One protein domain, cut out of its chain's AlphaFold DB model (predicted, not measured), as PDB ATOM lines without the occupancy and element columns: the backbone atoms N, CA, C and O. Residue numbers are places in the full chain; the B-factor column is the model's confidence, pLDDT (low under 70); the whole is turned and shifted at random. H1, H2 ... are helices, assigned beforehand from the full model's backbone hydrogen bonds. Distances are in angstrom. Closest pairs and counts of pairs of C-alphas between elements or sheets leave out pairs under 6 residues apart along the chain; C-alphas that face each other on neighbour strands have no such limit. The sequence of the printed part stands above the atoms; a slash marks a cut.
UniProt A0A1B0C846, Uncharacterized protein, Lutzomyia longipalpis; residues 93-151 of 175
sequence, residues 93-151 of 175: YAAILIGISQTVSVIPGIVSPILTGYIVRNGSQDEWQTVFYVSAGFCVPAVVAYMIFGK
ATOM      1  N   TYR A  93     -29.098  -6.313  35.195       64.75
ATOM      2  CA  TYR A  93     -30.308  -6.686  34.442       64.75
ATOM      3  C   TYR A  93     -30.434  -5.948  33.101       64.75
ATOM      4  O   TYR A  93     -31.426  -6.118  32.388       64.75
ATOM      5  N   ALA A  94     -29.421  -5.159  32.730       63.94
ATOM      6  CA  ALA A  94     -29.418  -4.308  31.545       63.94
ATOM      7  C   ALA A  94     -29.736  -5.094  30.265       63.94
ATOM      8  O   ALA A  94     -30.622  -4.695  29.514       63.94
ATOM      9  N   ALA A  95     -29.093  -6.246  30.045       66.88
ATOM     10  CA  ALA A  95     -29.278  -7.043  28.828       66.88
ATOM     11  C   ALA A  95     -30.720  -7.561  28.653       66.88
ATOM     12  O   ALA A  95     -31.286  -7.475  27.564       66.88
ATOM     13  N   ILE A  96     -31.342  -8.044  29.734       68.38
ATOM     14  CA  ILE A  96     -32.714  -8.576  29.706       68.38
ATOM     15  C   ILE A  96     -33.717  -7.437  29.477       68.38
ATOM     16  O   ILE A  96     -34.618  -7.558  28.647       68.38
ATOM     17  N   LEU A  97     -33.531  -6.302  30.156       64.00
ATOM     18  CA  LEU A  97     -34.387  -5.123  29.997       64.00
ATOM     19  C   LEU A  97     -34.295  -4.526  28.586       64.00
ATOM     20  O   LEU A  97     -35.317  -4.143  28.014       64.00
ATOM     21  N   ILE A  98     -33.089  -4.468  28.011       70.38
ATOM     22  CA  ILE A  98     -32.872  -4.019  26.630       70.38
ATOM     23  C   ILE A  98     -33.560  -4.980  25.650       70.38
ATOM     24  O   ILE A  98     -34.277  -4.514  24.764       70.38
ATOM     25  N   GLY A  99     -33.418  -6.298  25.832       65.00
ATOM     26  CA  GLY A  99     -34.032  -7.302  24.954       65.00
ATOM     27  C   GLY A  99     -35.565  -7.259  24.951       65.00
ATOM     28  O   GLY A  99     -36.187  -7.252  23.884       65.00
ATOM     29  N   ILE A 100     -36.185  -7.144  26.130       69.19
ATOM     30  CA  ILE A 100     -37.648  -7.008  26.249       69.19
ATOM     31  C   ILE A 100     -38.114  -5.715  25.570       69.19
ATOM     32  O   ILE A 100     -39.062  -5.738  24.786       69.19
ATOM     33  N   SER A 101     -37.414  -4.602  25.812       65.44
ATOM     34  CA  SER A 101     -37.752  -3.309  25.205       65.44
ATOM     35  C   SER A 101     -37.688  -3.364  23.677       65.44
ATOM     36  O   SER A 101     -38.606  -2.895  23.011       65.44
ATOM     37  N   GLN A 102     -36.647  -3.982  23.109       69.81
ATOM     38  CA  GLN A 102     -36.533  -4.123  21.657       69.81
ATOM     39  C   GLN A 102     -37.641  -4.993  21.068       69.81
ATOM     40  O   GLN A 102     -38.185  -4.658  20.019       69.81
ATOM     41  N   THR A 103     -38.029  -6.063  21.760       69.75
ATOM     42  CA  THR A 103     -39.113  -6.936  21.290       69.75
ATOM     43  C   THR A 103     -40.429  -6.170  21.177       69.75
ATOM     44  O   THR A 103     -41.125  -6.281  20.169       69.75
ATOM     45  N   VAL A 104     -40.746  -5.336  22.171       66.69
ATOM     46  CA  VAL A 104     -41.952  -4.498  22.142       66.69
ATOM     47  C   VAL A 104     -41.863  -3.431  21.043       66.69
ATOM     48  O   VAL A 104     -42.869  -3.162  20.392       66.69
ATOM     49  N   SER A 105     -40.675  -2.879  20.770       61.88
ATOM     50  CA  SER A 105     -40.463  -1.901  19.690       61.88
ATOM     51  C   SER A 105     -40.628  -2.481  18.279       61.88
ATOM     52  O   SER A 105     -41.036  -1.763  17.368       61.88
ATOM     53  N   VAL A 106     -40.343  -3.769  18.070       68.25
ATOM     54  CA  VAL A 106     -40.454  -4.407  16.742       68.25
ATOM     55  C   VAL A 106     -41.914  -4.612  16.318       68.25
ATOM     56  O   VAL A 106     -42.223  -4.532  15.130       68.25
ATOM     57  N   ILE A 107     -42.835  -4.815  17.267       70.38
ATOM     58  CA  ILE A 107     -44.264  -5.052  16.987       70.38
ATOM     59  C   ILE A 107     -44.895  -3.907  16.160       70.38
ATOM     60  O   ILE A 107     -45.444  -4.192  15.093       70.38
ATOM     61  N   PRO A 108     -44.795  -2.622  16.558       66.69
ATOM     62  CA  PRO A 108     -45.282  -1.515  15.735       66.69
ATOM     63  C   PRO A 108     -44.594  -1.427  14.366       66.69
ATOM     64  O   PRO A 108     -45.242  -1.066  13.383       66.69
ATOM     65  N   GLY A 109     -43.313  -1.806  14.276       65.50
ATOM     66  CA  GLY A 109     -42.567  -1.855  13.014       65.50
ATOM     67  C   GLY A 109     -43.136  -2.858  12.006       65.50
ATOM     68  O   GLY A 109     -43.079  -2.612  10.805       65.50
ATOM     69  N   ILE A 110     -43.748  -3.946  12.479       75.44
ATOM     70  CA  ILE A 110     -44.442  -4.929  11.630       75.44
ATOM     71  C   ILE A 110     -45.838  -4.425  11.235       75.44
ATOM     72  O   ILE A 110     -46.266  -4.602  10.096       75.44
ATOM     73  N   VAL A 111     -46.554  -3.782  12.160       75.88
ATOM     74  CA  VAL A 111     -47.931  -3.307  11.934       75.88
ATOM     75  C   VAL A 111     -47.982  -2.112  10.972       75.88
ATOM     76  O   VAL A 111     -48.911  -2.004  10.171       75.88
ATOM     77  N   SER A 112     -46.975  -1.237  11.005       74.25
ATOM     78  CA  SER A 112     -46.899  -0.021  10.184       74.25
ATOM     79  C   SER A 112     -47.011  -0.252   8.659       74.25
ATOM     80  O   SER A 112     -47.910   0.327   8.035       74.25
ATOM     81  N   PRO A 113     -46.190  -1.112   8.018       75.44
ATOM     82  CA  PRO A 113     -46.287  -1.358   6.576       75.44
ATOM     83  C   PRO A 113     -47.593  -2.058   6.181       75.44
ATOM     84  O   PRO A 113     -48.115  -1.802   5.097       75.44
ATOM     85  N   ILE A 114     -48.163  -2.887   7.065       82.50
ATOM     86  CA  ILE A 114     -49.465  -3.533   6.841       82.50
ATOM     87  C   ILE A 114     -50.561  -2.466   6.772       82.50
ATOM     88  O   ILE A 114     -51.323  -2.424   5.810       82.50
ATOM     89  N   LEU A 115     -50.608  -1.566   7.759       79.62
ATOM     90  CA  LEU A 115     -51.577  -0.472   7.799       79.62
ATOM     91  C   LEU A 115     -51.419   0.469   6.595       79.62
ATOM     92  O   LEU A 115     -52.408   0.840   5.964       79.62
ATOM     93  N   THR A 116     -50.178   0.800   6.237       78.75
ATOM     94  CA  THR A 116     -49.869   1.637   5.068       78.75
ATOM     95  C   THR A 116     -50.361   0.991   3.773       78.75
ATOM     96  O   THR A 116     -50.981   1.669   2.958       78.75
ATOM     97  N   GLY A 117     -50.177  -0.324   3.608       81.50
ATOM     98  CA  GLY A 117     -50.657  -1.061   2.436       81.50
ATOM     99  C   GLY A 117     -52.184  -1.114   2.304       81.50
ATOM    100  O   GLY A 117     -52.696  -1.257   1.195       81.50
ATOM    101  N   TYR A 118     -52.928  -0.964   3.404       84.19
ATOM    102  CA  TYR A 118     -54.391  -0.854   3.356       84.19
ATOM    103  C   TYR A 118     -54.878   0.556   3.005       84.19
ATOM    104  O   TYR A 118     -55.923   0.692   2.365       84.19
ATOM    105  N   ILE A 119     -54.151   1.591   3.432       79.06
ATOM    106  CA  ILE A 119     -54.541   2.996   3.243       79.06
ATOM    107  C   ILE A 119     -54.113   3.508   1.861       79.06
ATOM    108  O   ILE A 119     -54.888   4.188   1.190       79.06
ATOM    109  N   VAL A 120     -52.903   3.167   1.415       81.25
ATOM    110  CA  VAL A 120     -52.340   3.626   0.141       81.25
ATOM    111  C   VAL A 120     -52.677   2.612  -0.949       81.25
ATOM    112  O   VAL A 120     -51.974   1.618  -1.126       81.25
ATOM    113  N   ARG A 121     -53.773   2.846  -1.680       81.19
ATOM    114  CA  ARG A 121     -54.221   1.956  -2.771       81.19
ATOM    115  C   ARG A 121     -53.821   2.474  -4.145       81.19
ATOM    116  O   ARG A 121     -53.537   1.668  -5.026       81.19
ATOM    117  N   ASN A 122     -53.788   3.791  -4.323       81.25
ATOM    118  CA  ASN A 122     -53.473   4.438  -5.596       81.25
ATOM    119  C   ASN A 122     -52.153   5.219  -5.551       81.25
ATOM    120  O   ASN A 122     -51.697   5.701  -6.586       81.25
ATOM    121  N   GLY A 123     -51.537   5.361  -4.373       74.38
ATOM    122  CA  GLY A 123     -50.286   6.104  -4.211       74.38
ATOM    123  C   GLY A 123     -50.472   7.619  -4.279       74.38
ATOM    124  O   GLY A 123     -49.495   8.337  -4.483       74.38
ATOM    125  N   SER A 124     -51.706   8.110  -4.130       80.12
ATOM    126  CA  SER A 124     -52.005   9.545  -4.193       80.12
ATOM    127  C   SER A 124     -51.445  10.282  -2.975       80.12
ATOM    128  O   SER A 124     -51.385   9.730  -1.874       80.12
ATOM    129  N   GLN A 125     -51.081  11.554  -3.150       73.69
ATOM    130  CA  GLN A 125     -50.571  12.405  -2.070       73.69
ATOM    131  C   GLN A 125     -51.553  12.487  -0.886       73.69
ATOM    132  O   GLN A 125     -51.123  12.446   0.265       73.69
ATOM    133  N   ASP A 126     -52.859  12.515  -1.158       77.38
ATOM    134  CA  ASP A 126     -53.906  12.581  -0.126       77.38
ATOM    135  C   ASP A 126     -53.980  11.293   0.725       77.38
ATOM    136  O   ASP A 126     -54.229  11.337   1.935       77.38
ATOM    137  N   GLU A 127     -53.710  10.128   0.118       76.88
ATOM    138  CA  GLU A 127     -53.670   8.838   0.828       76.88
ATOM    139  C   GLU A 127     -52.482   8.804   1.796       76.88
ATOM    140  O   GLU A 127     -52.627   8.430   2.962       76.88
ATOM    141  N   TRP A 128     -51.319   9.282   1.346       74.44
ATOM    142  CA  TRP A 128     -50.123   9.391   2.179       74.44
ATOM    143  C   TRP A 128     -50.309  10.372   3.336       74.44
ATOM    144  O   TRP A 128     -49.995  10.029   4.476       74.44
ATOM    145  N   GLN A 129     -50.903  11.545   3.091       72.88
ATOM    146  CA  GLN A 129     -51.248  12.494   4.158       72.88
ATOM    147  C   GLN A 129     -52.117  11.847   5.244       72.88
ATOM    148  O   GLN A 129     -51.910  12.094   6.432       72.88
ATOM    149  N   THR A 130     -53.035  10.959   4.865       77.62
ATOM    150  CA  THR A 130     -53.883  10.237   5.822       77.62
ATOM    151  C   THR A 130     -53.081   9.254   6.684       77.62
ATOM    152  O   THR A 130     -53.235   9.261   7.906       77.62
ATOM    153  N   VAL A 131     -52.177   8.458   6.094       76.12
ATOM    154  CA  VAL A 131     -51.264   7.554   6.843       76.12
ATOM    155  C   VAL A 131     -50.462   8.330   7.887       76.12
ATOM    156  O   VAL A 131     -50.258   7.895   9.026       76.12
ATOM    157  N   PHE A 132     -50.033   9.518   7.495       73.31
ATOM    158  CA  PHE A 132     -49.227  10.405   8.303       73.31
ATOM    159  C   PHE A 132     -49.992  11.032   9.472       73.31
ATOM    160  O   PHE A 132     -49.490  11.014  10.599       73.31
ATOM    161  N   TYR A 133     -51.226  11.496   9.258       75.56
ATOM    162  CA  TYR A 133     -52.089  11.964  10.348       75.56
ATOM    163  C   TYR A 133     -52.400  10.858  11.359       75.56
ATOM    164  O   TYR A 133     -52.367  11.100  12.568       75.56
ATOM    165  N   VAL A 134     -52.651   9.634  10.882       78.50
ATOM    166  CA  VAL A 134     -52.887   8.476  11.755       78.50
ATOM    167  C   VAL A 134     -51.648   8.191  12.602       78.50
ATOM    168  O   VAL A 134     -51.759   8.045  13.817       78.50
ATOM    169  N   SER A 135     -50.461   8.203  11.991       71.50
ATOM    170  CA  SER A 135     -49.189   7.997  12.693       71.50
ATOM    171  C   SER A 135     -48.961   9.057  13.776       71.50
ATOM    172  O   SER A 135     -48.701   8.716  14.930       71.50
ATOM    173  N   ALA A 136     -49.161  10.339  13.452       69.88
ATOM    174  CA  ALA A 136     -49.055  11.440  14.412       69.88
ATOM    175  C   ALA A 136     -50.023  11.282  15.605       69.88
ATOM    176  O   ALA A 136     -49.644  11.559  16.747       69.88
ATOM    177  N   GLY A 137     -51.236  10.771  15.363       73.75
ATOM    178  CA  GLY A 137     -52.234  10.494  16.398       73.75
ATOM    179  C   GLY A 137     -51.814   9.438  17.426       73.75
ATOM    180  O   GLY A 137     -52.201   9.546  18.586       73.75
ATOM    181  N   PHE A 138     -50.985   8.459  17.051       74.88
ATOM    182  CA  PHE A 138     -50.412   7.480  17.992       74.88
ATOM    183  C   PHE A 138     -49.165   8.013  18.701       74.88
ATOM    184  O   PHE A 138     -48.925   7.734  19.876       74.88
ATOM    185  N   CYS A 139     -48.387   8.812  17.983       66.56
ATOM    186  CA  CYS A 139     -47.125   9.367  18.436       66.56
ATOM    187  C   CYS A 139     -47.266  10.389  19.572       66.56
ATOM    188  O   CYS A 139     -46.625  10.261  20.615       66.56
ATOM    189  N   VAL A 140     -48.105  11.410  19.378       70.25
ATOM    190  CA  VAL A 140     -48.278  12.522  20.327       70.25
ATOM    191  C   VAL A 140     -48.688  12.053  21.731       70.25
ATOM    192  O   VAL A 140     -48.010  12.431  22.690       70.25
ATOM    193  N   PRO A 141     -49.725  11.213  21.917       71.00
ATOM    194  CA  PRO A 141     -50.106  10.755  23.251       71.00
ATOM    195  C   PRO A 141     -49.034   9.876  23.906       71.00
ATOM    196  O   PRO A 141     -48.868   9.951  25.122       71.00
ATOM    197  N   ALA A 142     -48.261   9.105  23.131       63.81
ATOM    198  CA  ALA A 142     -47.141   8.328  23.664       63.81
ATOM    199  C   ALA A 142     -46.028   9.235  24.223       63.81
ATOM    200  O   ALA A 142     -45.512   8.982  25.313       63.81
ATOM    201  N   VAL A 143     -45.703  10.328  23.520       64.62
ATOM    202  CA  VAL A 143     -44.723  11.329  23.980       64.62
ATOM    203  C   VAL A 143     -45.230  12.050  25.230       64.62
ATOM    204  O   VAL A 143     -44.490  12.226  26.195       64.62
ATOM    205  N   VAL A 144     -46.502  12.454  25.237       69.31
ATOM    206  CA  VAL A 144     -47.112  13.155  26.376       69.31
ATOM    207  C   VAL A 144     -47.143  12.259  27.612       69.31
ATOM    208  O   VAL A 144     -46.746  12.697  28.690       69.31
ATOM    209  N   ALA A 145     -47.535  10.992  27.463       67.75
ATOM    210  CA  ALA A 145     -47.478  10.019  28.550       67.75
ATOM    211  C   ALA A 145     -46.041   9.850  29.070       67.75
ATOM    212  O   ALA A 145     -45.817   9.863  30.279       67.75
ATOM    213  N   TYR A 146     -45.050   9.779  28.179       59.75
ATOM    214  CA  TYR A 146     -43.647   9.710  28.582       59.75
ATOM    215  C   TYR A 146     -43.200  10.932  29.392       59.75
ATOM    216  O   TYR A 146     -42.590  10.769  30.448       59.75
ATOM    217  N   MET A 147     -43.532  12.148  28.949       62.19
ATOM    218  CA  MET A 147     -43.156  13.367  29.673       62.19
ATOM    219  C   MET A 147     -43.773  13.440  31.075       62.19
ATOM    220  O   MET A 147     -43.167  14.011  31.978       62.19
ATOM    221  N   ILE A 148     -44.958  12.856  31.271       64.19
ATOM    222  CA  ILE A 148     -45.656  12.863  32.563       64.19
ATOM    223  C   ILE A 148     -45.113  11.773  33.501       64.19
ATOM    224  O   ILE A 148     -44.953  12.017  34.699       64.19
ATOM    225  N   PHE A 149     -44.834  10.575  32.981       60.59
ATOM    226  CA  PHE A 149     -44.501   9.399  33.798       60.59
ATOM    227  C   PHE A 149     -43.000   9.074  33.866       60.59
ATOM    228  O   PHE A 149     -42.596   8.283  34.721       60.59
ATOM    229  N   GLY A 150     -42.170   9.712  33.036       57.34
ATOM    230  CA  GLY A 150     -40.717   9.546  32.974       57.34
ATOM    231  C   GLY A 150     -40.013   9.750  34.318       57.34
ATOM    232  O   GLY A 150     -39.931  10.869  34.819       57.34
ATOM    233  N   LYS A 151     -39.446   8.685  34.903       53.41
ATOM    234  CA  LYS A 151     -38.632   8.766  36.134       53.41
ATOM    235  C   LYS A 151     -37.222   8.221  35.911       53.41
ATOM    236  O   LYS A 151     -37.044   7.036  35.660       53.41
TER     237      LYS A 151
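Overview. This is residues 93 to 151 of the 175 residues of an uncharacterized protein of Lutzomyia longipalpis (UniProt A0A1B0C846). Two long helices make a narrow V, a helical hairpin closed by a tight turn at one end. They meet near that turn, and their other ends, with residues 93 to 111 and 136 to 151, stand free. The printed part has 59 residues with two named helices, H1 then H2, and no named strand; the class is all helix. It is only just loose, close to extended, with a radius of gyration of the C-alphas of 15.3 A, and spans 48 by 24 by 11 A.

Arrangement. H1, residues 94 to 119, and H2, residues 125 to 149, form a helical hairpin, running opposite ways at a shallow tilt of 27 degrees. H1 touches H2 with residues 116 to 119 alone, and H2 touches H1 with residues 127 to 131 alone. Their closest C-alphas, those of Thr 116 and Val 131, are 6.3 A apart. Of the O i to N i+4 pairs, 17 of 22 in H1 and 19 of 21 in H2 are within hydrogen-bond range.

Along the chain. H1 begins at C-alpha 94 (-29.418, -4.308, 31.545) and is 38.5 A long. H2 is 36.5 A long and ends at C-alpha 149 (-44.501, 9.399, 33.798).

Size, cuts and confidence. The C-alphas farthest apart, of Tyr 93 and Asn 122, are 47.6 A apart. The printed part has no cut. Mean pLDDT of the printed part is 71.2, with 27 residues under 70, among them 142 to 151.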